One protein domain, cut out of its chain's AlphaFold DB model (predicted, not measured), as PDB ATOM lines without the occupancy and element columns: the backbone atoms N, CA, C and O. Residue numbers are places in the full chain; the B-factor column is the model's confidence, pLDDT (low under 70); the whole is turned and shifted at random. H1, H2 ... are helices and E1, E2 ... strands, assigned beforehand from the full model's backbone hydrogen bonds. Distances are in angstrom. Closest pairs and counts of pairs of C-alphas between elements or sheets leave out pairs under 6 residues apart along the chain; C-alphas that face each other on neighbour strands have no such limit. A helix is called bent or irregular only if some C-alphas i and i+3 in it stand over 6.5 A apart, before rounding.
ATOM      1  N   LYS A   9      87.823 151.882 154.771       54.06
ATOM      2  CA  LYS A   9      87.663 151.545 153.351       54.06
ATOM      3  C   LYS A   9      88.989 151.286 152.618       54.06
ATOM      4  O   LYS A   9      89.025 150.439 151.731       54.06
ATOM      5  N   LYS A  10      90.085 151.977 152.968       54.78
ATOM      6  CA  LYS A  10      91.389 151.816 152.282       54.78
ATOM      7  C   LYS A  10      92.118 150.534 152.700       54.78
ATOM      8  O   LYS A  10      92.770 149.901 151.869       54.78
ATOM      9  N   ALA A  11      91.980 150.140 153.965       65.31
ATOM     10  CA  ALA A  11      92.516 148.878 154.471       65.31
ATOM     11  C   ALA A  11      91.757 147.682 153.876       65.31
ATOM     12  O   ALA A  11      92.384 146.742 153.393       65.31
ATOM     13  N   LEU A  12      90.422 147.772 153.807       72.69
ATOM     14  CA  LEU A  12      89.577 146.746 153.198       72.69
ATOM     15  C   LEU A  12      89.909 146.522 151.715       72.69
ATOM     16  O   LEU A  12      90.101 145.384 151.303       72.69
ATOM     17  N   LEU A  13      90.043 147.595 150.925       75.75
ATOM     18  CA  LEU A  13      90.387 147.497 149.500       75.75
ATOM     19  C   LEU A  13      91.751 146.823 149.276       75.75
ATOM     20  O   LEU A  13      91.906 146.013 148.369       75.75
ATOM     21  N   SER A  14      92.729 147.133 150.128       74.69
ATOM     22  CA  SER A  14      94.075 146.555 150.043       74.69
ATOM     23  C   SER A  14      94.081 145.064 150.375       74.69
ATOM     24  O   SER A  14      94.731 144.275 149.697       74.69
ATOM     25  N   ILE A  15      93.322 144.671 151.399       81.38
ATOM     26  CA  ILE A  15      93.146 143.269 151.776       81.38
ATOM     27  C   ILE A  15      92.437 142.499 150.658       81.38
ATOM     28  O   ILE A  15      92.910 141.438 150.259       81.38
ATOM     29  N   LEU A  16      91.349 143.049 150.110       87.06
ATOM     30  CA  LEU A  16      90.631 142.454 148.980       87.06
ATOM     31  C   LEU A  16      91.544 142.267 147.765       87.06
ATOM     32  O   LEU A  16      91.492 141.226 147.116       87.06
ATOM     33  N   PHE A  17      92.417 143.237 147.491       89.00
ATOM     34  CA  PHE A  17      93.386 143.132 146.405       89.00
ATOM     35  C   PHE A  17      94.408 142.009 146.632       89.00
ATOM     36  O   PHE A  17      94.683 141.244 145.709       89.00
ATOM     37  N   ILE A  18      94.926 141.849 147.854       88.25
ATOM     38  CA  ILE A  18      95.838 140.742 148.189       88.25
ATOM     39  C   ILE A  18      95.125 139.393 148.042       88.25
ATOM     40  O   ILE A  18      95.679 138.472 147.447       88.25
ATOM     41  N   VAL A  19      93.881 139.276 148.516       90.94
ATOM     42  CA  VAL A  19      93.067 138.058 148.354       90.94
ATOM     43  C   VAL A  19      92.838 137.737 146.873       90.94
ATOM     44  O   VAL A  19      92.971 136.583 146.469       90.94
ATOM     45  N   LEU A  20      92.568 138.748 146.044       93.56
ATOM     46  CA  LEU A  20      92.459 138.583 144.595       93.56
ATOM     47  C   LEU A  20      93.781 138.091 143.983       93.56
ATOM     48  O   LEU A  20      93.770 137.156 143.182       93.56
ATOM     49  N   CYS A  21      94.915 138.671 144.389       92.88
ATOM     50  CA  CYS A  21      96.237 138.235 143.943       92.88
ATOM     51  C   CYS A  21      96.495 136.769 144.309       92.88
ATOM     52  O   CYS A  21      96.961 136.017 143.462       92.88
ATOM     53  N   ILE A  22      96.144 136.347 145.528       93.75
ATOM     54  CA  ILE A  22      96.240 134.949 145.978       93.75
ATOM     55  C   ILE A  22      95.407 134.035 145.071       93.75
ATOM     56  O   ILE A  22      95.920 133.027 144.583       93.75
ATOM     57  N   GLY A  23      94.146 134.393 144.813       94.50
ATOM     58  CA  GLY A  23      93.244 133.600 143.978       94.50
ATOM     59  C   GLY A  23      93.746 133.438 142.541       94.50
ATOM     60  O   GLY A  23      93.807 132.320 142.032       94.50
ATOM     61  N   ILE A  24      94.165 134.537 141.905       94.12
ATOM     62  CA  ILE A  24      94.689 134.523 140.529       94.12
ATOM     63  C   ILE A  24      96.011 133.754 140.458       94.12
ATOM     64  O   ILE A  24      96.197 132.961 139.535       94.12
ATOM     65  N   ALA A  25      96.902 133.930 141.437       94.88
ATOM     66  CA  ALA A  25      98.180 133.228 141.498       94.88
ATOM     67  C   ALA A  25      97.989 131.712 141.604       94.88
ATOM     68  O   ALA A  25      98.608 130.952 140.862       94.88
ATOM     69  N   PHE A  26      97.101 131.274 142.498       95.75
ATOM     70  CA  PHE A  26      96.795 129.860 142.681       95.75
ATOM     71  C   PHE A  26      96.161 129.256 141.425       95.75
ATOM     72  O   PHE A  26      96.640 128.238 140.926       95.75
ATOM     73  N   ALA A  27      95.136 129.912 140.870       93.56
ATOM     74  CA  ALA A  27      94.472 129.451 139.654       93.56
ATOM     75  C   ALA A  27      95.447 129.366 138.470       93.56
ATOM     76  O   ALA A  27      95.469 128.358 137.766       93.56
ATOM     77  N   SER A  28      96.305 130.376 138.298       92.94
ATOM     78  CA  SER A  28      97.351 130.371 137.272       92.94
ATOM     79  C   SER A  28      98.312 129.200 137.479       92.94
ATOM     80  O   SER A  28      98.521 128.419 136.555       92.94
ATOM     81  N   GLY A  29      98.832 129.009 138.697       93.06
ATOM     82  CA  GLY A  29      99.735 127.901 139.018       93.06
ATOM     83  C   GLY A  29      99.145 126.534 138.669       93.06
ATOM     84  O   GLY A  29      99.808 125.723 138.021       93.06
ATOM     85  N   VAL A  30      97.878 126.300 139.022       93.56
ATOM     86  CA  VAL A  30      97.159 125.056 138.703       93.56
ATOM     87  C   VAL A  30      96.970 124.886 137.196       93.56
ATOM     88  O   VAL A  30      97.281 123.823 136.663       93.56
ATOM     89  N   ILE A  31      96.505 125.921 136.493       90.62
ATOM     90  CA  ILE A  31      96.244 125.855 135.049       90.62
ATOM     91  C   ILE A  31      97.535 125.608 134.269       90.62
ATOM     92  O   ILE A  31      97.558 124.736 133.405       90.62
ATOM     93  N   PHE A  32      98.619 126.321 134.574       90.88
ATOM     94  CA  PHE A  32      99.889 126.142 133.867       90.88
ATOM     95  C   PHE A  32     100.561 124.805 134.191       90.88
ATOM     96  O   PHE A  32     101.110 124.182 133.285       90.88
ATOM     97  N   SER A  33     100.446 124.315 135.431       90.88
ATOM     98  CA  SER A  33     100.894 122.956 135.782       90.88
ATOM     99  C   SER A  33     100.111 121.905 135.004       90.88
ATOM    100  O   SER A  33     100.691 120.978 134.447       90.88
ATOM    101  N   TYR A  34      98.790 122.082 134.917       87.75
ATOM    102  CA  TYR A  34      97.919 121.207 134.149       87.75
ATOM    103  C   TYR A  34      98.295 121.213 132.663       87.75
ATOM    104  O   TYR A  34      98.465 120.154 132.068       87.75
ATOM    105  N   MET A  35      98.490 122.386 132.058       84.56
ATOM    106  CA  MET A  35      98.912 122.500 130.659       84.56
ATOM    107  C   MET A  35     100.269 121.819 130.417       84.56
ATOM    108  O   MET A  35     100.416 121.046 129.472       84.56
ATOM    109  N   ALA A  36     101.246 122.034 131.297       85.56
ATOM    110  CA  ALA A  36     102.543 121.373 131.192       85.56
ATOM    111  C   ALA A  36     102.445 119.837 131.259       85.56
ATOM    112  O   ALA A  36     103.089 119.161 130.458       85.56
ATOM    113  N   ASP A  37     101.623 119.282 132.158       84.50
ATOM    114  CA  ASP A  37     101.425 117.827 132.274       84.50
ATOM    115  C   ASP A  37     100.720 117.220 131.047       84.50
ATOM    116  O   ASP A  37     100.974 116.073 130.675       84.50
ATOM    117  N   ASN A  38      99.895 118.012 130.354       79.25
ATOM    118  CA  ASN A  38      99.245 117.616 129.099       79.25
ATOM    119  C   ASN A  38     100.134 117.828 127.855       79.25
ATOM    120  O   ASN A  38      99.655 117.709 126.729       79.25
ATOM    121  N   GLY A  39     101.425 118.121 128.037       76.31
ATOM    122  CA  GLY A  39     102.400 118.170 126.946       76.31
ATOM    123  C   GLY A  39     102.459 119.490 126.181       76.31
ATOM    124  O   GLY A  39     102.918 119.514 125.041       76.31
ATOM    125  N   CYS A  40     101.992 120.592 126.771       80.75
ATOM    126  CA  CYS A  40     102.277 121.926 126.240       80.75
ATOM    127  C   CYS A  40     103.748 122.319 126.521       80.75
ATOM    128  O   CYS A  40     104.465 121.597 127.226       80.75
ATOM    129  N   SER A  41     104.200 123.481 126.026       83.94
ATOM    130  CA  SER A  41     105.587 123.944 126.214       83.94
ATOM    131  C   SER A  41     106.078 123.838 127.664       83.94
ATOM    132  O   SER A  41     105.374 124.190 128.616       83.94
ATOM    133  N   LYS A  42     107.347 123.446 127.831       84.25
ATOM    134  CA  LYS A  42     108.031 123.387 129.136       84.25
ATOM    135  C   LYS A  42     108.085 124.751 129.831       84.25
ATOM    136  O   LYS A  42     108.192 124.809 131.055       84.25
ATOM    137  N   VAL A  43     107.943 125.846 129.081       88.38
ATOM    138  CA  VAL A  43     107.831 127.209 129.623       88.38
ATOM    139  C   VAL A  43     106.672 127.332 130.615       88.38
ATOM    140  O   VAL A  43     106.799 128.045 131.609       88.38
ATOM    141  N   PHE A  44     105.575 126.591 130.433       89.31
ATOM    142  CA  PHE A  44     104.444 126.636 131.364       89.31
ATOM    143  C   PHE A  44     104.774 126.081 132.754       89.31
ATOM    144  O   PHE A  44     104.193 126.546 133.730       89.31
ATOM    145  N   ILE A  45     105.767 125.193 132.888       91.69
ATOM    146  CA  ILE A  45     106.273 124.769 134.207       91.69
ATOM    147  C   ILE A  45     106.878 125.969 134.938       91.69
ATOM    148  O   ILE A  45     106.585 126.206 136.107       91.69
ATOM    149  N   VAL A  46     107.686 126.767 134.233       93.00
ATOM    150  CA  VAL A  46     108.323 127.962 134.803       93.00
ATOM    151  C   VAL A  46     107.263 128.976 135.227       93.00
ATOM    152  O   VAL A  46     107.323 129.498 136.341       93.00
ATOM    153  N   VAL A  47     106.253 129.205 134.383       93.88
ATOM    154  CA  VAL A  47     105.120 130.084 134.715       93.88
ATOM    155  C   VAL A  47     104.396 129.584 135.964       93.88
ATOM    156  O   VAL A  47     104.175 130.370 136.882       93.88
ATOM    157  N   ALA A  48     104.111 128.283 136.057       94.12
ATOM    158  CA  ALA A  48     103.467 127.692 137.225       94.12
ATOM    159  C   ALA A  48     104.284 127.889 138.513       94.12
ATOM    160  O   ALA A  48     103.738 128.326 139.528       94.12
ATOM    161  N   CYS A  49     105.597 127.636 138.474       96.19
ATOM    162  CA  CYS A  49     106.483 127.848 139.619       96.19
ATOM    163  C   CYS A  49     106.455 129.305 140.101       96.19
ATOM    164  O   CYS A  49     106.289 129.560 141.294       96.19
ATOM    165  N   PHE A  50     106.560 130.270 139.184       95.88
ATOM    166  CA  PHE A  50     106.504 131.690 139.536       95.88
ATOM    167  C   PHE A  50     105.118 132.121 140.027       95.88
ATOM    168  O   PHE A  50     105.033 132.940 140.942       95.88
ATOM    169  N   SER A  51     104.034 131.542 139.506       95.62
ATOM    170  CA  SER A  51     102.691 131.740 140.057       95.62
ATOM    171  C   SER A  51     102.588 131.238 141.501       95.62
ATOM    172  O   SER A  51     102.035 131.943 142.345       95.62
ATOM    173  N   PHE A  52     103.184 130.089 141.840       96.88
ATOM    174  CA  PHE A  52     103.213 129.601 143.224       96.88
ATOM    175  C   PHE A  52     104.110 130.438 144.143       96.88
ATOM    176  O   PHE A  52     103.738 130.684 145.292       96.88
ATOM    177  N   PHE A  53     105.245 130.951 143.658       95.81
ATOM    178  CA  PHE A  53     106.032 131.919 144.428       95.81
ATOM    179  C   PHE A  53     105.260 133.217 144.669       95.81
ATOM    180  O   PHE A  53     105.279 133.745 145.781       95.81
ATOM    181  N   TYR A  54     104.521 133.701 143.667       94.62
ATOM    182  CA  TYR A  54     103.650 134.863 143.813       94.62
ATOM    183  C   TYR A  54     102.526 134.608 144.825       94.62
ATOM    184  O   TYR A  54     102.252 135.461 145.669       94.62
ATOM    185  N   PHE A  55     101.916 133.422 144.800       95.56
ATOM    186  CA  PHE A  55     100.931 132.986 145.792       95.56
ATOM    187  C   PHE A  55     101.514 133.003 147.211       95.56
ATOM    188  O   PHE A  55     100.948 133.642 148.099       95.56
ATOM    189  N   GLY A  56     102.678 132.377 147.417       93.69
ATOM    190  CA  GLY A  56     103.357 132.344 148.714       93.69
ATOM    191  C   GLY A  56     103.733 133.737 149.224       93.69
ATOM    192  O   GLY A  56     103.510 134.050 150.393       93.69
ATOM    193  N   ALA A  57     104.224 134.609 148.343       91.31
ATOM    194  CA  ALA A  57     104.528 135.997 148.677       91.31
ATOM    195  C   ALA A  57     103.282 136.772 149.128       91.31
ATOM    196  O   ALA A  57     103.315 137.453 150.153       91.31
ATOM    197  N   ASN A  58     102.164 136.638 148.411       89.94
ATOM    198  CA  ASN A  58     100.920 137.313 148.780       89.94
ATOM    199  C   ASN A  58     100.306 136.746 150.071       89.94
ATOM    200  O   ASN A  58      99.790 137.519 150.877       89.94
ATOM    201  N   LEU A  59     100.427 135.439 150.331       91.19
ATOM    202  CA  LEU A  59     100.067 134.856 151.630       91.19
ATOM    203  C   LEU A  59     100.925 135.418 152.768       91.19
ATOM    204  O   LEU A  59     100.400 135.775 153.822       91.19
ATOM    205  N   LEU A  60     102.238 135.539 152.568       88.31
ATOM    206  CA  LEU A  60     103.136 136.104 153.576       88.31
ATOM    207  C   LEU A  60     102.830 137.580 153.850       88.31
ATOM    208  O   LEU A  60     102.807 137.981 155.012       88.31
ATOM    209  N   LEU A  61     102.533 138.367 152.813       84.75
ATOM    210  CA  LEU A  61     102.089 139.759 152.954       84.75
ATOM    211  C   LEU A  61     100.730 139.881 153.658       84.75
ATOM    212  O   LEU A  61     100.498 140.865 154.365       84.75
ATOM    213  N   PHE A  62      99.850 138.889 153.492       84.69
ATOM    214  CA  PHE A  62      98.553 138.827 154.163       84.69
ATOM    215  C   PHE A  62      98.683 138.516 155.662       84.69
ATOM    216  O   PHE A  62      98.027 139.151 156.484       84.69
ATOM    217  N   ILE A  63      99.538 137.555 156.029       84.81
ATOM    218  CA  ILE A  63      99.602 137.005 157.393       84.81
ATOM    219  C   ILE A  63     100.644 137.726 158.260       84.81
ATOM    220  O   ILE A  63     100.455 137.876 159.468       84.81
ATOM    221  N   SER A  64     101.761 138.172 157.675       80.38
ATOM    222  CA  SER A  64     102.915 138.654 158.433       80.38
ATOM    223  C   SER A  64     103.113 140.167 158.314       80.38
ATOM    224  O   SER A  64     103.445 140.672 157.240       80.38
ATOM    225  N   PRO A  65     103.052 140.924 159.426       74.19
ATOM    226  CA  PRO A  65     103.395 142.343 159.408       74.19
ATOM    227  C   PRO A  65     104.880 142.582 159.094       74.19
ATOM    228  O   PRO A  65     105.214 143.628 158.540       74.19
ATOM    229  N   ARG A  66     105.764 141.613 159.392       76.06
ATOM    230  CA  ARG A  66     107.204 141.690 159.083       76.06
ATOM    231  C   ARG A  66     107.490 141.632 157.586       76.06
ATOM    232  O   ARG A  66     108.477 142.194 157.131       76.06
ATOM    233  N   ALA A  67     106.602 141.017 156.802       78.12
ATOM    234  CA  ALA A  67     106.743 140.977 155.350       78.12
ATOM    235  C   ALA A  67     106.673 142.379 154.713       78.12
ATOM    236  O   ALA A  67     107.111 142.548 153.585       78.12
ATOM    237  N   TRP A  68     106.185 143.389 155.442       75.94
ATOM    238  CA  TRP A  68     106.126 144.781 154.991       75.94
ATOM    239  C   TRP A  68     107.344 145.623 155.387       75.94
ATOM    240  O   TRP A  68     107.352 146.832 155.130       75.94
ATOM    241  N   GLU A  69     108.343 145.033 156.043       79.44
ATOM    242  CA  GLU A  69     109.584 145.722 156.392       79.44
ATOM    243  C   GLU A  69     110.392 146.072 155.137       79.44
ATOM    244  O   GLU A  69     110.235 145.474 154.074       79.44
ATOM    245  N   ARG A  70     111.247 147.095 155.239       73.75
ATOM    246  CA  ARG A  70     111.951 147.664 154.080       73.75
ATOM    247  C   ARG A  70     112.790 146.623 153.337       73.75
ATOM    248  O   ARG A  70     112.732 146.584 152.115       73.75
ATOM    249  N   GLU A  71     113.525 145.784 154.063       77.38
ATOM    250  CA  GLU A  71     114.370 144.730 153.481       77.38
ATOM    251  C   GLU A  71     113.530 143.660 152.770       77.38
ATOM    252  O   GLU A  71     113.818 143.307 151.627       77.38
ATOM    253  N   ALA A  72     112.426 143.230 153.389       80.94
ATOM    254  CA  ALA A  72     111.481 142.297 152.781       80.94
ATOM    255  C   ALA A  72     110.829 142.883 151.515       80.94
ATOM    256  O   ALA A  72     110.735 142.202 150.500       80.94
ATOM    257  N   ASN A  73     110.459 144.168 151.522       81.31
ATOM    258  CA  ASN A  73     109.878 144.831 150.350       81.31
ATOM    259  C   ASN A  73     110.841 144.900 149.159       81.31
ATOM    260  O   ASN A  73     110.376 144.822 148.025       81.31
ATOM    261  N   VAL A  74     112.156 145.031 149.381       86.62
ATOM    262  CA  VAL A  74     113.141 144.967 148.285       86.62
ATOM    263  C   VAL A  74     113.122 143.579 147.648       86.62
ATOM    264  O   VAL A  74     113.050 143.472 146.426       86.62
ATOM    265  N   PHE A  75     113.107 142.520 148.460       89.75
ATOM    266  CA  PHE A  75     112.964 141.152 147.962       89.75
ATOM    267  C   PHE A  75     111.651 140.957 147.184       89.75
ATOM    268  O   PHE A  75     111.671 140.453 146.060       89.75
ATOM    269  N   TRP A  76     110.522 141.424 147.730       88.94
ATOM    270  CA  TRP A  76     109.222 141.341 147.059       88.94
ATOM    271  C   TRP A  76     109.199 142.081 145.726       88.94
ATOM    272  O   TRP A  76     108.643 141.566 144.761       88.94
ATOM    273  N   LEU A  77     109.839 143.248 145.639       90.12
ATOM    274  CA  LEU A  77     109.930 144.025 144.406       90.12
ATOM    275  C   LEU A  77     110.577 143.214 143.272       90.12
ATOM    276  O   LEU A  77     110.019 143.138 142.177       90.12
ATOM    277  N   PHE A  78     111.722 142.578 143.540       93.12
ATOM    278  CA  PHE A  78     112.406 141.735 142.554       93.12
ATOM    279  C   PHE A  78     111.611 140.476 142.217       93.12
ATOM    280  O   PHE A  78     111.546 140.091 141.050       93.12
ATOM    281  N   LEU A  79     110.957 139.863 143.208       93.88
ATOM    282  CA  LEU A  79     110.086 138.720 142.964       93.88
ATOM    283  C   LEU A  79     108.918 139.096 142.043       93.88
ATOM    284  O   LEU A  79     108.656 138.385 141.077       93.88
ATOM    285  N   PHE A  80     108.240 140.217 142.296       93.50
ATOM    286  CA  PHE A  80     107.119 140.682 141.475       93.50
ATOM    287  C   PHE A  80     107.552 141.062 140.063       93.50
ATOM    288  O   PHE A  80     106.841 140.741 139.113       93.50
ATOM    289  N   LEU A  81     108.740 141.651 139.906       94.19
ATOM    290  CA  LEU A  81     109.335 141.874 138.591       94.19
ATOM    291  C   LEU A  81     109.590 140.550 137.855       94.19
ATOM    292  O   LEU A  81     109.235 140.424 136.686       94.19
ATOM    293  N   GLY A  82     110.153 139.549 138.537       94.62
ATOM    294  CA  GLY A  82     110.366 138.217 137.967       94.62
ATOM    295  C   GLY A  82     109.057 137.549 137.540       94.62
ATOM    296  O   GLY A  82     108.957 137.053 136.421       94.62
ATOM    297  N   VAL A  83     108.026 137.606 138.389       94.44
ATOM    298  CA  VAL A  83     106.679 137.102 138.075       94.44
ATOM    299  C   VAL A  83     106.101 137.812 136.852       94.44
ATOM    300  O   VAL A  83     105.544 137.142 135.986       94.44
ATOM    301  N   LEU A  84     106.253 139.135 136.749       94.94
ATOM    302  CA  LEU A  84     105.779 139.911 135.603       94.94
ATOM    303  C   LEU A  84     106.477 139.481 134.305       94.94
ATOM    304  O   LEU A  84     105.803 139.176 133.323       94.94
ATOM    305  N   VAL A  85     107.810 139.393 134.308       95.44
ATOM    306  CA  VAL A  85     108.595 138.961 133.137       95.44
ATOM    307  C   VAL A  85     108.201 137.548 132.707       95.44
ATOM    308  O   VAL A  85     107.900 137.322 131.537       95.44
ATOM    309  N   VAL A  86     108.131 136.604 133.649       94.69
ATOM    310  CA  VAL A  86     107.750 135.214 133.358       94.69
ATOM    311  C   VAL A  86     106.307 135.122 132.854       94.69
ATOM    312  O   VAL A  86     106.036 134.349 131.940       94.69
ATOM    313  N   SER A  87     105.389 135.935 133.383       92.12
ATOM    314  CA  SER A  87     103.995 135.970 132.918       92.12
ATOM    315  C   SER A  87     103.881 136.503 131.487       92.12
ATOM    316  O   SER A  87     103.106 135.959 130.705       92.12
ATOM    317  N   LEU A  88     104.687 137.502 131.110       92.88
ATOM    318  CA  LEU A  88     104.756 138.012 129.735       92.88
ATOM    319  C   LEU A  88     105.335 136.974 128.763       92.88
ATOM    320  O   LEU A  88     104.808 136.798 127.665       92.88
ATOM    321  N   VAL A  89     106.381 136.247 129.170       92.12
ATOM    322  CA  VAL A  89     106.922 135.125 128.383       92.12
ATOM    323  C   VAL A  89     105.864 134.027 128.229       92.12
ATOM    324  O   VAL A  89     105.607 133.568 127.118       92.12
ATOM    325  N   GLY A  90     105.188 133.659 129.319       90.12
ATOM    326  CA  GLY A  90     104.084 132.700 129.313       90.12
ATOM    327  C   GLY A  90     102.928 133.113 128.403       90.12
ATOM    328  O   GLY A  90     102.379 132.267 127.699       90.12
ATOM    329  N   LEU A  91     102.593 134.406 128.361       90.81
ATOM    330  CA  LEU A  91     101.598 134.961 127.445       90.81
ATOM    331  C   LEU A  91     102.034 134.798 125.984       90.81
ATOM    332  O   LEU A  91     101.250 134.323 125.167       90.81
ATOM    333  N   GLY A  92     103.290 135.131 125.667       88.38
ATOM    334  CA  GLY A  92     103.848 134.955 124.324       88.38
ATOM    335  C   GLY A  92     103.748 133.508 123.838       88.38
ATOM    336  O   GLY A  92     103.251 133.261 122.740       88.38
ATOM    337  N   TYR A  93     104.122 132.545 124.685       87.19
ATOM    338  CA  TYR A  93     103.967 131.119 124.383       87.19
ATOM    339  C   TYR A  93     102.501 130.689 124.299       87.19
ATOM    340  O   TYR A  93     102.146 129.937 123.397       87.19
ATOM    341  N   SER A  94     101.629 131.189 125.176       87.00
ATOM    342  CA  SER A  94     100.196 130.866 125.136       87.00
ATOM    343  C   SER A  94      99.550 131.310 123.824       87.00
ATOM    344  O   SER A  94      98.780 130.550 123.253       87.00
ATOM    345  N   ILE A  95      99.908 132.495 123.315       85.31
ATOM    346  CA  ILE A  95      99.443 133.005 122.015       85.31
ATOM    347  C   ILE A  95     100.065 132.208 120.864       85.31
ATOM    348  O   ILE A  95      99.382 131.850 119.902       85.31
ATOM    349  N   ALA A  96     101.366 131.922 120.940       82.56
ATOM    350  CA  ALA A  96     102.065 131.164 119.908       82.56
ATOM    351  C   ALA A  96     101.484 129.751 119.750       82.56
ATOM    352  O   ALA A  96     101.346 129.299 118.614       82.56
ATOM    353  N   GLN A  97     101.098 129.116 120.864       81.38
ATOM    354  CA  GLN A  97     100.558 127.754 120.943       81.38
ATOM    355  C   GLN A  97      99.021 127.672 120.953       81.38
ATOM    356  O   GLN A  97      98.451 126.634 121.300       81.38
ATOM    357  N   SER A  98      98.331 128.757 120.594       80.38
ATOM    358  CA  SER A  98      96.873 128.780 120.445       80.38
ATOM    359  C   SER A  98      96.460 129.094 119.014       80.38
ATOM    360  O   SER A  98      97.046 129.998 118.429       80.38
ATOM    361  N   ALA A  99      95.424 128.445 118.487       78.19
ATOM    362  CA  ALA A  99      94.748 128.835 117.249       78.19
ATOM    363  C   ALA A  99      93.224 128.782 117.436       78.19
ATOM    364  O   ALA A  99      92.724 127.825 118.022       78.19
ATOM    365  N   CYS A 100      92.484 129.791 116.965       76.19
ATOM    366  CA  CYS A 100      91.028 129.908 117.179       76.19
ATOM    367  C   CYS A 100      90.590 129.670 118.641       76.19
ATOM    368  O   CYS A 100      89.665 128.902 118.894       76.19
ATOM    369  N   ASP A 101      91.298 130.260 119.609       72.94
ATOM    370  CA  ASP A 101      91.097 130.062 121.058       72.94
ATOM    371  C   ASP A 101      91.343 128.634 121.586       72.94
ATOM    372  O   ASP A 101      91.165 128.371 122.778       72.94
ATOM    373  N   LEU A 102      91.798 127.699 120.750       74.19
ATOM    374  CA  LEU A 102      92.200 126.356 121.156       74.19
ATOM    375  C   LEU A 102      93.707 126.309 121.384       74.19
ATOM    376  O   LEU A 102      94.500 126.626 120.501       74.19
ATOM    377  N   THR A 103      94.110 125.894 122.579       75.62
ATOM    378  CA  THR A 103      95.490 125.523 122.896       75.62
ATOM    379  C   THR A 103      95.670 124.039 122.608       75.62
ATOM    380  O   THR A 103      94.847 123.216 123.022       75.62
ATOM    381  N   ILE A 104      96.736 123.694 121.889       70.81
ATOM    382  CA  ILE A 104      96.969 122.325 121.417       70.81
ATOM    383  C   ILE A 104      98.227 121.792 122.064       70.81
ATOM    384  O   ILE A 104      99.306 122.369 121.919       70.81
ATOM    385  N   CYS A 105      98.059 120.688 122.781       73.62
ATOM    386  CA  CYS A 105      99.109 120.062 123.557       73.62
ATOM    387  C   CYS A 105      99.103 118.558 123.299       73.62
ATOM    388  O   CYS A 105      98.058 117.958 123.043       73.62
ATOM    389  N   GLY A 106     100.277 117.941 123.327       68.06
ATOM    390  CA  GLY A 106     100.420 116.507 123.113       68.06
ATOM    391  C   GLY A 106     101.530 115.986 124.000       68.06
ATOM    392  O   GLY A 106     102.655 116.474 123.920       68.06
ATOM    393  N   ARG A 107     101.223 115.008 124.855       66.38
ATOM    394  CA  ARG A 107     102.172 114.506 125.862       66.38
ATOM    395  C   ARG A 107     103.419 113.904 125.217       66.38
ATOM    396  O   ARG A 107     104.532 114.220 125.619       66.38
ATOM    397  N   ASP A 108     103.216 113.140 124.152       65.69
ATOM    398  CA  ASP A 108     104.287 112.532 123.355       65.69
ATOM    399  C   ASP A 108     104.976 113.545 122.419       65.69
ATOM    400  O   ASP A 108     106.079 113.310 121.934       65.69
ATOM    401  N   PHE A 109     104.345 114.703 122.204       65.12
ATOM    402  CA  PHE A 109     104.792 115.761 121.297       65.12
ATOM    403  C   PHE A 109     105.480 116.932 122.017       65.12
ATOM    404  O   PHE A 109     105.945 117.880 121.388       65.12
ATOM    405  N   GLN A 110     105.578 116.888 123.349       67.69
ATOM    406  CA  GLN A 110     106.038 118.014 124.163       67.69
ATOM    407  C   GLN A 110     107.442 118.514 123.784       67.69
ATOM    408  O   GLN A 110     107.732 119.703 123.908       67.69
ATOM    409  N   ASN A 111     108.318 117.620 123.316       71.94
ATOM    410  CA  ASN A 111     109.673 117.978 122.891       71.94
ATOM    411  C   ASN A 111     109.728 118.642 121.503       71.94
ATOM    412  O   ASN A 111     110.727 119.284 121.204       71.94
ATOM    413  N   HIS A 112     108.670 118.517 120.697       71.69
ATOM    414  CA  HIS A 112     108.562 119.064 119.337       71.69
ATOM    415  C   HIS A 112     107.492 120.155 119.213       71.69
ATOM    416  O   HIS A 112     107.363 120.785 118.162       71.69
ATOM    417  N   ALA A 113     106.739 120.416 120.287       72.75
ATOM    418  CA  ALA A 113     105.664 121.398 120.316       72.75
ATOM    419  C   ALA A 113     106.138 122.785 119.859       72.75
ATOM    420  O   ALA A 113     105.503 123.398 119.003       72.75
ATOM    421  N   ASP A 114     107.268 123.263 120.382       74.06
ATOM    422  CA  ASP A 114     107.799 124.585 120.034       74.06
ATOM    423  C   ASP A 114     108.221 124.663 118.549       74.06
ATOM    424  O   ASP A 114     107.932 125.662 117.886       74.06
ATOM    425  N   ASP A 115     108.806 123.595 117.995       77.19
ATOM    426  CA  ASP A 115     109.238 123.524 116.590       77.19
ATOM    427  C   ASP A 115     108.055 123.465 115.617       77.19
ATOM    428  O   ASP A 115     108.037 124.165 114.599       77.19
ATOM    429  N   PHE A 116     107.025 122.683 115.945       77.81
ATOM    430  CA  PHE A 116     105.782 122.660 115.180       77.81
ATOM    431  C   PHE A 116     105.095 124.010 115.189       77.81
ATOM    432  O   PHE A 116     104.707 124.500 114.132       77.81
ATOM    433  N   TRP A 117     104.956 124.632 116.360       78.00
ATOM    434  CA  TRP A 117     104.327 125.941 116.445       78.00
ATOM    435  C   TRP A 117     105.154 126.991 115.711       78.00
ATOM    436  O   TRP A 117     104.576 127.834 115.033       78.00
ATOM    437  N   SER A 118     106.485 126.908 115.729       79.31
ATOM    438  CA  SER A 118     107.351 127.736 114.882       79.31
ATOM    439  C   SER A 118     107.066 127.528 113.385       79.31
ATOM    440  O   SER A 118     106.839 128.495 112.657       79.31
ATOM    441  N   TYR A 119     106.961 126.277 112.925       78.69
ATOM    442  CA  TYR A 119     106.604 125.939 111.542       78.69
ATOM    443  C   TYR A 119     105.189 126.396 111.148       78.69
ATOM    444  O   TYR A 119     104.989 126.918 110.049       78.69
ATOM    445  N   PHE A 120     104.207 126.198 112.028       75.88
ATOM    446  CA  PHE A 120     102.801 126.530 111.807       75.88
ATOM    447  C   PHE A 120     102.567 128.046 111.842       75.88
ATOM    448  O   PHE A 120     101.774 128.577 111.062       75.88
ATOM    449  N   ASN A 121     103.313 128.762 112.687       78.56
ATOM    450  CA  ASN A 121     103.367 130.224 112.704       78.56
ATOM    451  C   ASN A 121     104.130 130.780 111.484       78.56
ATOM    452  O   ASN A 121     103.832 131.882 111.018       78.56
ATOM    453  N   GLY A 122     105.089 130.025 110.940       72.62
ATOM    454  CA  GLY A 122     105.861 130.377 109.751       72.62
ATOM    455  C   GLY A 122     105.030 130.417 108.459       72.62
ATOM    456  O   GLY A 122     104.102 129.634 108.250       72.62
ATOM    457  N   ASN A 123     105.385 131.333 107.550       59.34
ATOM    458  CA  ASN A 123     104.758 131.507 106.227       59.34
ATOM    459  C   ASN A 123     103.239 131.772 106.250       59.34
ATOM    460  O   ASN A 123     102.510 131.299 105.376       59.34
ATOM    461  N   SER A 124     102.746 132.518 107.244       67.75
ATOM    462  CA  SER A 124     101.334 132.923 107.359       67.75
ATOM    463  C   SER A 124     100.333 131.760 107.436       67.75
ATOM    464  O   SER A 124      99.137 131.990 107.286       67.75
ATOM    465  N   LYS A 125     100.776 130.515 107.666       73.12
ATOM    466  CA  LYS A 125      99.901 129.330 107.658       73.12
ATOM    467  C   LYS A 125      98.852 129.394 108.757       73.12
ATOM    468  O   LYS A 125      97.671 129.266 108.452       73.12
ATOM    469  N   LYS A 126      99.273 129.676 109.993       79.81
ATOM    470  CA  LYS A 126      98.361 129.907 111.115       79.81
ATOM    471  C   LYS A 126      97.388 131.042 110.829       79.81
ATOM    472  O   LYS A 126      96.193 130.829 110.927       79.81
ATOM    473  N   LYS A 127      97.876 132.211 110.405       80.56
ATOM    474  CA  LYS A 127      97.005 133.360 110.117       80.56
ATOM    475  C   LYS A 127      95.976 133.046 109.023       80.56
ATOM    476  O   LYS A 127      94.797 133.297 109.201       80.56
ATOM    477  N   ASN A 128      96.404 132.427 107.922       80.56
ATOM    478  CA  ASN A 128      95.511 132.017 106.837       80.56
ATOM    479  C   ASN A 128      94.499 130.950 107.281       80.56
ATOM    480  O   ASN A 128      93.384 130.915 106.765       80.56
ATOM    481  N   PHE A 129      94.893 130.055 108.189       80.56
ATOM    482  CA  PHE A 129      93.990 129.100 108.824       80.56
ATOM    483  C   PHE A 129      92.973 129.829 109.707       80.56
ATOM    484  O   PHE A 129      91.774 129.618 109.558       80.56
ATOM    485  N   GLU A 130      93.432 130.733 110.567       83.19
ATOM    486  CA  GLU A 130      92.578 131.469 111.492       83.19
ATOM    487  C   GLU A 130      91.563 132.350 110.751       83.19
ATOM    488  O   GLU A 130      90.367 132.247 111.016       83.19
ATOM    489  N   ASP A 131      92.006 133.106 109.743       82.69
ATOM    490  CA  ASP A 131      91.160 133.979 108.913       82.69
ATOM    491  C   ASP A 131      90.065 133.201 108.156       82.69
ATOM    492  O   ASP A 131      89.014 133.753 107.828       82.69
ATOM    493  N   ARG A 132      90.303 131.920 107.842       79.31
ATOM    494  CA  ARG A 132      89.361 131.078 107.083       79.31
ATOM    495  C   ARG A 132      88.406 130.282 107.962       79.31
ATOM    496  O   ARG A 132      87.332 129.919 107.488       79.31
ATOM    497  N   VAL A 133      88.820 129.942 109.180       77.81
ATOM    498  CA  VAL A 133      88.190 128.869 109.963       77.81
ATOM    499  C   VAL A 133      87.666 129.375 111.306       77.81
ATOM    500  O   VAL A 133      86.606 128.913 111.747       77.81
ATOM    501  N   CYS A 134      88.346 130.335 111.948       79.50
ATOM    502  CA  CYS A 134      87.903 130.860 113.238       79.50
ATOM    503  C   CYS A 134      86.588 131.642 113.075       79.50
ATOM    504  O   CYS A 134      86.472 132.522 112.226       79.50
ATOM    505  N   GLY A 135      85.591 131.334 113.909       68.88
ATOM    506  CA  GLY A 135      84.324 132.076 113.991       68.88
ATOM    507  C   GLY A 135      83.168 131.550 113.131       68.88
ATOM    508  O   GLY A 135      82.024 131.862 113.446       68.88
ATOM    509  N   ASN A 136      83.428 130.713 112.117       65.38
ATOM    510  CA  ASN A 136      82.395 130.183 111.206       65.38
ATOM    511  C   ASN A 136      82.257 128.651 111.211       65.38
ATOM    512  O   ASN A 136      81.462 128.108 110.444       65.38
ATOM    513  N   THR A 137      83.001 127.945 112.065       73.06
ATOM    514  CA  THR A 137      83.028 126.475 112.063       73.06
ATOM    515  C   THR A 137      82.950 125.896 113.470       73.06
ATOM    516  O   THR A 137      83.275 126.580 114.438       73.06
ATOM    517  N   SER A 138      82.498 124.644 113.593       75.94
ATOM    518  CA  SER A 138      82.443 123.949 114.881       75.94
ATOM    519  C   SER A 138      83.843 123.667 115.434       75.94
ATOM    520  O   SER A 138      84.790 123.428 114.679       75.94
ATOM    521  N   ASP A 139      83.956 123.636 116.764       68.50
ATOM    522  CA  ASP A 139      85.202 123.311 117.471       68.50
ATOM    523  C   ASP A 139      85.791 121.964 117.007       68.50
ATOM    524  O   ASP A 139      87.006 121.856 116.848       68.50
ATOM    525  N   ASP A 140      84.951 120.965 116.705       71.00
ATOM    526  CA  ASP A 140      85.381 119.648 116.206       71.00
ATOM    527  C   ASP A 140      86.067 119.723 114.835       71.00
ATOM    528  O   ASP A 140      87.023 118.996 114.566       71.00
ATOM    529  N   TYR A 141      85.615 120.627 113.963       74.25
ATOM    530  CA  TYR A 141      86.224 120.819 112.649       74.25
ATOM    531  C   TYR A 141      87.581 121.517 112.756       74.25
ATOM    532  O   TYR A 141      88.548 121.083 112.129       74.25
ATOM    533  N   ILE A 142      87.673 122.561 113.590       73.88
ATOM    534  CA  ILE A 142      88.938 123.250 113.892       73.88
ATOM    535  C   ILE A 142      89.938 122.230 114.446       73.88
ATOM    536  O   ILE A 142      91.054 122.108 113.942       73.88
ATOM    537  N   THR A 143      89.488 121.439 115.419       71.62
ATOM    538  CA  THR A 143      90.230 120.352 116.063       71.62
ATOM    539  C   THR A 143      90.751 119.342 115.036       71.62
ATOM    540  O   THR A 143      91.952 119.072 114.984       71.62
ATOM    541  N   GLY A 144      89.882 118.830 114.158       70.44
ATOM    542  CA  GLY A 144      90.261 117.878 113.112       70.44
ATOM    543  C   GLY A 144      91.275 118.441 112.113       70.44
ATOM    544  O   GLY A 144      92.215 117.744 111.724       70.44
ATOM    545  N   MET A 145      91.139 119.711 111.728       74.44
ATOM    546  CA  MET A 145      92.071 120.346 110.796       74.44
ATOM    547  C   MET A 145      93.451 120.580 111.404       74.44
ATOM    548  O   MET A 145      94.451 120.381 110.711       74.44
ATOM    549  N   VAL A 146      93.538 120.962 112.681       72.44
ATOM    550  CA  VAL A 146      94.857 121.117 113.301       72.44
ATOM    551  C   VAL A 146      95.516 119.763 113.560       72.44
ATOM    552  O   VAL A 146      96.714 119.629 113.323       72.44
ATOM    553  N   VAL A 147      94.752 118.725 113.913       72.81
ATOM    554  CA  VAL A 147      95.276 117.347 113.981       72.81
ATOM    555  C   VAL A 147      95.827 116.899 112.632       72.81
ATOM    556  O   VAL A 147      96.917 116.336 112.580       72.81
ATOM    557  N   ALA A 148      95.136 117.194 111.529       73.50
ATOM    558  CA  ALA A 148      95.643 116.900 110.190       73.50
ATOM    559  C   ALA A 148      96.929 117.690 109.865       73.50
ATOM    560  O   ALA A 148      97.878 117.138 109.301       73.50
ATOM    561  N   ALA A 149      97.010 118.964 110.261       75.00
ATOM    562  CA  ALA A 149      98.216 119.778 110.100       75.00
ATOM    563  C   ALA A 149      99.402 119.249 110.933       75.00
ATOM    564  O   ALA A 149     100.540 119.265 110.472       75.00
ATOM    565  N   MET A 150      99.145 118.726 112.131       69.62
ATOM    566  CA  MET A 150     100.161 118.061 112.954       69.62
ATOM    567  C   MET A 150     100.582 116.711 112.360       69.62
ATOM    568  O   MET A 150     101.774 116.444 112.241       69.62
ATOM    569  N   GLY A 151      99.631 115.894 111.899       67.25
ATOM    570  CA  GLY A 151      99.914 114.604 111.257       67.25
ATOM    571  C   GLY A 151     100.693 114.730 109.943       67.25
ATOM    572  O   GLY A 151     101.447 113.837 109.574       67.25
ATOM    573  N   THR A 152     100.554 115.855 109.240       70.31
ATOM    574  CA  THR A 152     101.378 116.164 108.057       70.31
ATOM    575  C   THR A 152     102.780 116.658 108.412       70.31
ATOM    576  O   THR A 152     103.696 116.463 107.614       70.31
ATOM    577  N   TYR A 153     102.964 117.267 109.588       68.88
ATOM    578  CA  TYR A 153     104.276 117.663 110.105       68.88
ATOM    579  C   TYR A 153     105.094 116.451 110.583       68.88
ATOM    580  O   TYR A 153     106.275 116.353 110.259       68.88
ATOM    581  N   GLU A 154     104.468 115.487 111.263       64.19
ATOM    582  CA  GLU A 154     105.096 114.219 111.663       64.19
ATOM    583  C   GLU A 154     104.523 113.030 110.879       64.19
ATOM    584  O   GLU A 154     103.747 112.241 111.416       64.19
ATOM    585  N   GLN A 155     104.965 112.810 109.635       52.56
ATOM    586  CA  GLN A 155     104.630 111.598 108.854       52.56
ATOM    587  C   GLN A 155     105.031 110.252 109.529       52.56
ATOM    588  O   GLN A 155     104.904 109.196 108.914       52.56
ATOM    589  N   THR A 156     105.510 110.258 110.778       48.88
ATOM    590  CA  THR A 156     106.175 109.138 111.465       48.88
ATOM    591  C   THR A 156     105.625 108.771 112.847       48.88
ATOM    592  O   THR A 156     106.036 107.741 113.375       48.88
ATOM    593  N   CYS A 157     104.691 109.520 113.439       45.97
ATOM    594  CA  CYS A 157     104.224 109.248 114.809       45.97
ATOM    595  C   CYS A 157     102.784 108.720 114.846       45.97
ATOM    596  O   CYS A 157     101.838 109.377 115.278       45.97
ATOM    597  N   THR A 158     102.609 107.475 114.409       40.06
ATOM    598  CA  THR A 158     101.405 106.686 114.693       40.06
ATOM    599  C   THR A 158     101.311 106.414 116.197       40.06
ATOM    600  O   THR A 158     102.010 105.537 116.702       40.06
ATOM    601  N   GLY A 159     100.454 107.145 116.917       45.72
ATOM    602  CA  GLY A 159     100.096 106.819 118.307       45.72
ATOM    603  C   GLY A 159     100.016 107.983 119.295       45.72
ATOM    604  O   GLY A 159      99.658 107.755 120.447       45.72
ATOM    605  N   THR A 160     100.315 109.215 118.886       51.59
ATOM    606  CA  THR A 160     100.371 110.351 119.816       51.59
ATOM    607  C   THR A 160      98.977 110.804 120.242       51.59
ATOM    608  O   THR A 160      98.134 111.175 119.421       51.59
ATOM    609  N   THR A 161      98.728 110.784 121.551       55.22
ATOM    610  CA  THR A 161      97.478 111.298 122.129       55.22
ATOM    611  C   THR A 161      97.565 112.817 122.269       55.22
ATOM    612  O   THR A 161      98.334 113.355 123.067       55.22
ATOM    613  N   PHE A 162      96.793 113.526 121.446       55.78
ATOM    614  CA  PHE A 162      96.680 114.981 121.505       55.78
ATOM    615  C   PHE A 162      95.485 115.383 122.358       55.78
ATOM    616  O   PHE A 162      94.399 114.813 122.248       55.78
ATOM    617  N   TYR A 163      95.675 116.415 123.169       57.25
ATOM    618  CA  TYR A 163      94.614 117.043 123.932       57.25
ATOM    619  C   TYR A 163      94.504 118.497 123.491       57.25
ATOM    620  O   TYR A 163      95.398 119.317 123.707       57.25
ATOM    621  N   MET A 164      93.380 118.816 122.857       55.03
ATOM    622  CA  MET A 164      92.999 120.188 122.557       55.03
ATOM    623  C   MET A 164      92.109 120.709 123.663       55.03
ATOM    624  O   MET A 164      91.124 120.074 124.044       55.03
ATOM    625  N   LYS A 165      92.464 121.872 124.197       62.16
ATOM    626  CA  LYS A 165      91.665 122.543 125.213       62.16
ATOM    627  C   LYS A 165      91.467 123.989 124.841       62.16
ATOM    628  O   LYS A 165      92.409 124.665 124.440       62.16
ATOM    629  N   ARG A 166      90.244 124.484 125.042       60.50
ATOM    630  CA  ARG A 166      89.994 125.925 125.004       60.50
ATOM    631  C   ARG A 166      90.960 126.626 125.948       60.50
ATOM    632  O   ARG A 166      91.183 126.182 127.076       60.50
ATOM    633  N   GLY A 167      91.567 127.686 125.442       58.41
ATOM    634  CA  GLY A 167      92.656 128.387 126.074       58.41
ATOM    635  C   GLY A 167      92.165 129.325 127.171       58.41
ATOM    636  O   GLY A 167      91.847 130.478 126.918       58.41
ATOM    637  N   TRP A 168      92.213 128.869 128.421       69.50
ATOM    638  CA  TRP A 168      92.227 129.752 129.592       69.50
ATOM    639  C   TRP A 168      93.616 130.361 129.923       69.50
ATOM    640  O   TRP A 168      93.632 131.376 130.627       69.50
ATOM    641  N   PRO A 169      94.787 129.842 129.464       79.75
ATOM    642  CA  PRO A 169      96.077 130.347 129.925       79.75
ATOM    643  C   PRO A 169      96.352 131.778 129.449       79.75
ATOM    644  O   PRO A 169      97.008 132.524 130.170       79.75
ATOM    645  N   ILE A 170      95.796 132.213 128.311       85.50
ATOM    646  CA  ILE A 170      95.910 133.606 127.845       85.50
ATOM    647  C   ILE A 170      95.230 134.555 128.842       85.50
ATOM    648  O   ILE A 170      95.863 135.465 129.369       85.50
ATOM    649  N   SER A 171      93.963 134.308 129.184       87.38
ATOM    650  CA  SER A 171      93.222 135.145 130.138       87.38
ATOM    651  C   SER A 171      93.899 135.193 131.509       87.38
ATOM    652  O   SER A 171      94.029 136.265 132.102       87.38
ATOM    653  N   PHE A 172      94.385 134.050 132.005       87.31
ATOM    654  CA  PHE A 172      95.074 133.993 133.295       87.31
ATOM    655  C   PHE A 172      96.463 134.637 133.268       87.31
ATOM    656  O   PHE A 172      96.800 135.327 134.225       87.31
ATOM    657  N   THR A 173      97.245 134.509 132.191       87.62
ATOM    658  CA  THR A 173      98.527 135.236 132.064       87.62
ATOM    659  C   THR A 173      98.324 136.741 131.977       87.62
ATOM    660  O   THR A 173      99.088 137.482 132.598       87.62
ATOM    661  N   VAL A 174      97.289 137.215 131.276       90.94
ATOM    662  CA  VAL A 174      96.938 138.643 131.243       90.94
ATOM    663  C   VAL A 174      96.564 139.130 132.642       90.94
ATOM    664  O   VAL A 174      97.139 140.107 133.120       90.94
ATOM    665  N   LEU A 175      95.662 138.428 133.336       92.88
ATOM    666  CA  LEU A 175      95.262 138.782 134.700       92.88
ATOM    667  C   LEU A 175      96.452 138.773 135.664       92.88
ATOM    668  O   LEU A 175      96.645 139.746 136.390       92.88
ATOM    669  N   GLN A 176      97.278 137.725 135.632       91.38
ATOM    670  CA  GLN A 176      98.491 137.589 136.440       91.38
ATOM    671  C   GLN A 176      99.489 138.726 136.163       91.38
ATOM    672  O   GLN A 176     100.058 139.292 137.099       91.38
ATOM    673  N   SER A 177      99.671 139.112 134.897       92.12
ATOM    674  CA  SER A 177     100.539 140.232 134.504       92.12
ATOM    675  C   SER A 177     100.009 141.564 135.037       92.12
ATOM    676  O   SER A 177     100.766 142.352 135.597       92.12
ATOM    677  N   LEU A 178      98.698 141.804 134.940       93.38
ATOM    678  CA  LEU A 178      98.075 143.024 135.456       93.38
ATOM    679  C   LEU A 178      98.202 143.128 136.978       93.38
ATOM    680  O   LEU A 178      98.629 144.165 137.488       93.38
ATOM    681  N   VAL A 179      97.869 142.066 137.717       92.94
ATOM    682  CA  VAL A 179      97.940 142.115 139.185       92.94
ATOM    683  C   VAL A 179      99.376 142.185 139.691       92.94
ATOM    684  O   VAL A 179      99.637 142.938 140.627       92.94
ATOM    685  N   SER A 180     100.320 141.486 139.052       91.12
ATOM    686  CA  SER A 180     101.743 141.580 139.407       91.12
ATOM    687  C   SER A 180     102.324 142.961 139.104       91.12
ATOM    688  O   SER A 180     103.083 143.478 139.921       91.12
ATOM    689  N   LEU A 181     101.912 143.614 138.010       93.19
ATOM    690  CA  LEU A 181     102.296 144.994 137.703       93.19
ATOM    691  C   LEU A 181     101.773 145.979 138.756       93.19
ATOM    692  O   LEU A 181     102.529 146.814 139.252       93.19
ATOM    693  N   ILE A 182     100.495 145.874 139.133       91.81
ATOM    694  CA  ILE A 182      99.914 146.727 140.180       91.81
ATOM    695  C   ILE A 182     100.654 146.503 141.507       91.81
ATOM    696  O   ILE A 182     101.059 147.470 142.155       91.81
ATOM    697  N   GLN A 183     100.896 145.248 141.892       89.44
ATOM    698  CA  GLN A 183     101.617 144.907 143.119       89.44
ATOM    699  C   GLN A 183     103.072 145.409 143.092       89.44
ATOM    700  O   GLN A 183     103.574 145.908 144.103       89.44
ATOM    701  N   PHE A 184     103.737 145.348 141.935       90.38
ATOM    702  CA  PHE A 184     105.069 145.914 141.724       90.38
ATOM    703  C   PHE A 184     105.071 147.430 141.948       90.38
ATOM    704  O   PHE A 184     105.860 147.924 142.754       90.38
ATOM    705  N   ILE A 185     104.146 148.167 141.321       89.19
ATOM    706  CA  ILE A 185     104.020 149.626 141.478       89.19
ATOM    707  C   ILE A 185     103.736 149.998 142.938       89.19
ATOM    708  O   ILE A 185     104.345 150.931 143.466       89.19
ATOM    709  N   LEU A 186     102.845 149.269 143.618       84.56
ATOM    710  CA  LEU A 186     102.528 149.505 145.031       84.56
ATOM    711  C   LEU A 186     103.744 149.272 145.933       84.56
ATOM    712  O   LEU A 186     104.026 150.086 146.814       84.56
ATOM    713  N   THR A 187     104.493 148.197 145.688       84.06
ATOM    714  CA  THR A 187     105.697 147.859 146.460       84.06
ATOM    715  C   THR A 187     106.810 148.876 146.220       84.06
ATOM    716  O   THR A 187     107.423 149.351 147.177       84.06
ATOM    717  N   PHE A 188     107.014 149.286 144.965       85.38
ATOM    718  CA  PHE A 188     107.940 150.352 144.586       85.38
ATOM    719  C   PHE A 188     107.576 151.662 145.286       85.38
ATOM    720  O   PHE A 188     108.395 152.273 145.969       85.38
ATOM    721  N   THR A 189     106.310 152.065 145.198       81.25
ATOM    722  CA  THR A 189     105.828 153.291 145.835       81.25
ATOM    723  C   THR A 189     106.049 153.231 147.345       81.25
ATOM    724  O   THR A 189     106.616 154.164 147.908       81.25
ATOM    725  N   ASN A 190     105.710 152.124 148.008       74.19
ATOM    726  CA  ASN A 190     105.933 151.944 149.447       74.19
ATOM    727  C   ASN A 190     107.424 152.053 149.837       74.19
ATOM    728  O   ASN A 190     107.748 152.638 150.870       74.19
ATOM    729  N   LEU A 191     108.340 151.548 149.005       76.31
ATOM    730  CA  LEU A 191     109.785 151.654 149.234       76.31
ATOM    731  C   LEU A 191     110.321 153.085 149.076       76.31
ATOM    732  O   LEU A 191     111.152 153.507 149.881       76.31
ATOM    733  N   TYR A 192     109.865 153.818 148.057       71.94
ATOM    734  CA  TYR A 192     110.491 155.078 147.633       71.94
ATOM    735  C   TYR A 192     109.721 156.351 148.022       71.94
ATOM    736  O   TYR A 192     110.321 157.419 148.070       71.94
ATOM    737  N   THR A 193     108.433 156.267 148.375       64.62
ATOM    738  CA  THR A 193     107.658 157.423 148.890       64.62
ATOM    739  C   THR A 193     107.566 157.477 150.415       64.62
ATOM    740  O   THR A 193     107.252 158.524 150.974       64.62
ATOM    741  N   CYS A 194     107.891 156.388 151.119       55.91
ATOM    742  CA  CYS A 194     107.905 156.317 152.585       55.91
ATOM    743  C   CYS A 194     109.334 156.218 153.144       55.91
ATOM    744  O   CYS A 194     109.630 155.370 153.989       55.91
TER     745      CYS A 194
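What this domain is: This is residues 9 to 194 of the 208 residues of the protein "Transmembrane protein, putative" of Tetrahymena thermophila (strain SB210) (UniProt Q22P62). Four long helices, H1, H2, H4 and H7, form an up-and-down bundle, each running against the one before it; at one end is a loose head of the strand pair E1 and E2 with the bent helix H5 and H6. Tiny H3 is at the other end. The printed part has 186 residues, in the order H1, H2, H3, H4, E1, H5, H6, E2, H7; it is mostly helix, and E1 and E2 are antiparallel. It is only just loose, close to compact, with a radius of gyration of the C-alphas of 19.6 A and spans of 61 by 31 by 25 A.

Where its parts are: H1, residues 9 to 37, begins at C-alpha 9 (87.663, 151.545, 153.351) and is 42.1 A long. H2 is residues 43 to 63, 30.6 A; H3, 65 to 68; H4, 70 to 96, 39.2 A; E1, 102 to 106. H5, 113 to 133, was assigned as one helix by its hydrogen bonds but is bent: C-alphas 123 and 126 are 8.2 A apart. Its arms are H5a, 113 to 123, irregular with C-alphas 120 and 123 7.7 A apart, and H5b, 126 to 133. H6 is 139 to 153, E2 162 to 166, and H7 169 to 193, 35.0 A, ending at (107.658, 157.423, 148.890).

How they stand to each other: H1 and H2, a helical hairpin, touch at a shallow tilt of 27 degrees, closest at the C-alphas of Gly 29 and Ala 48, 4.1 A. H4 touches H7 at 24 degrees, closest at C-alphas 84 and 177, 5.4 A. N 103 and O 165 of E1 and E2 are 2.8 A apart, within hydrogen-bond range. H5a and H6 are close but not clearly touching, C-alphas 116 and 153 being 7.3 A apart. Every O i to N i+4 pair is within range in H1, H2, H4, H5b, H6 and H7; H5a has 6 of 7, and H3 is too short for one.

The domain as a whole: C-alphas 158 and 194 are farthest apart, 62.8 A. The printed part has no cut and no long link. Mean pLDDT of the printed part is 80.2; residues 153 to 168 are among those under 70.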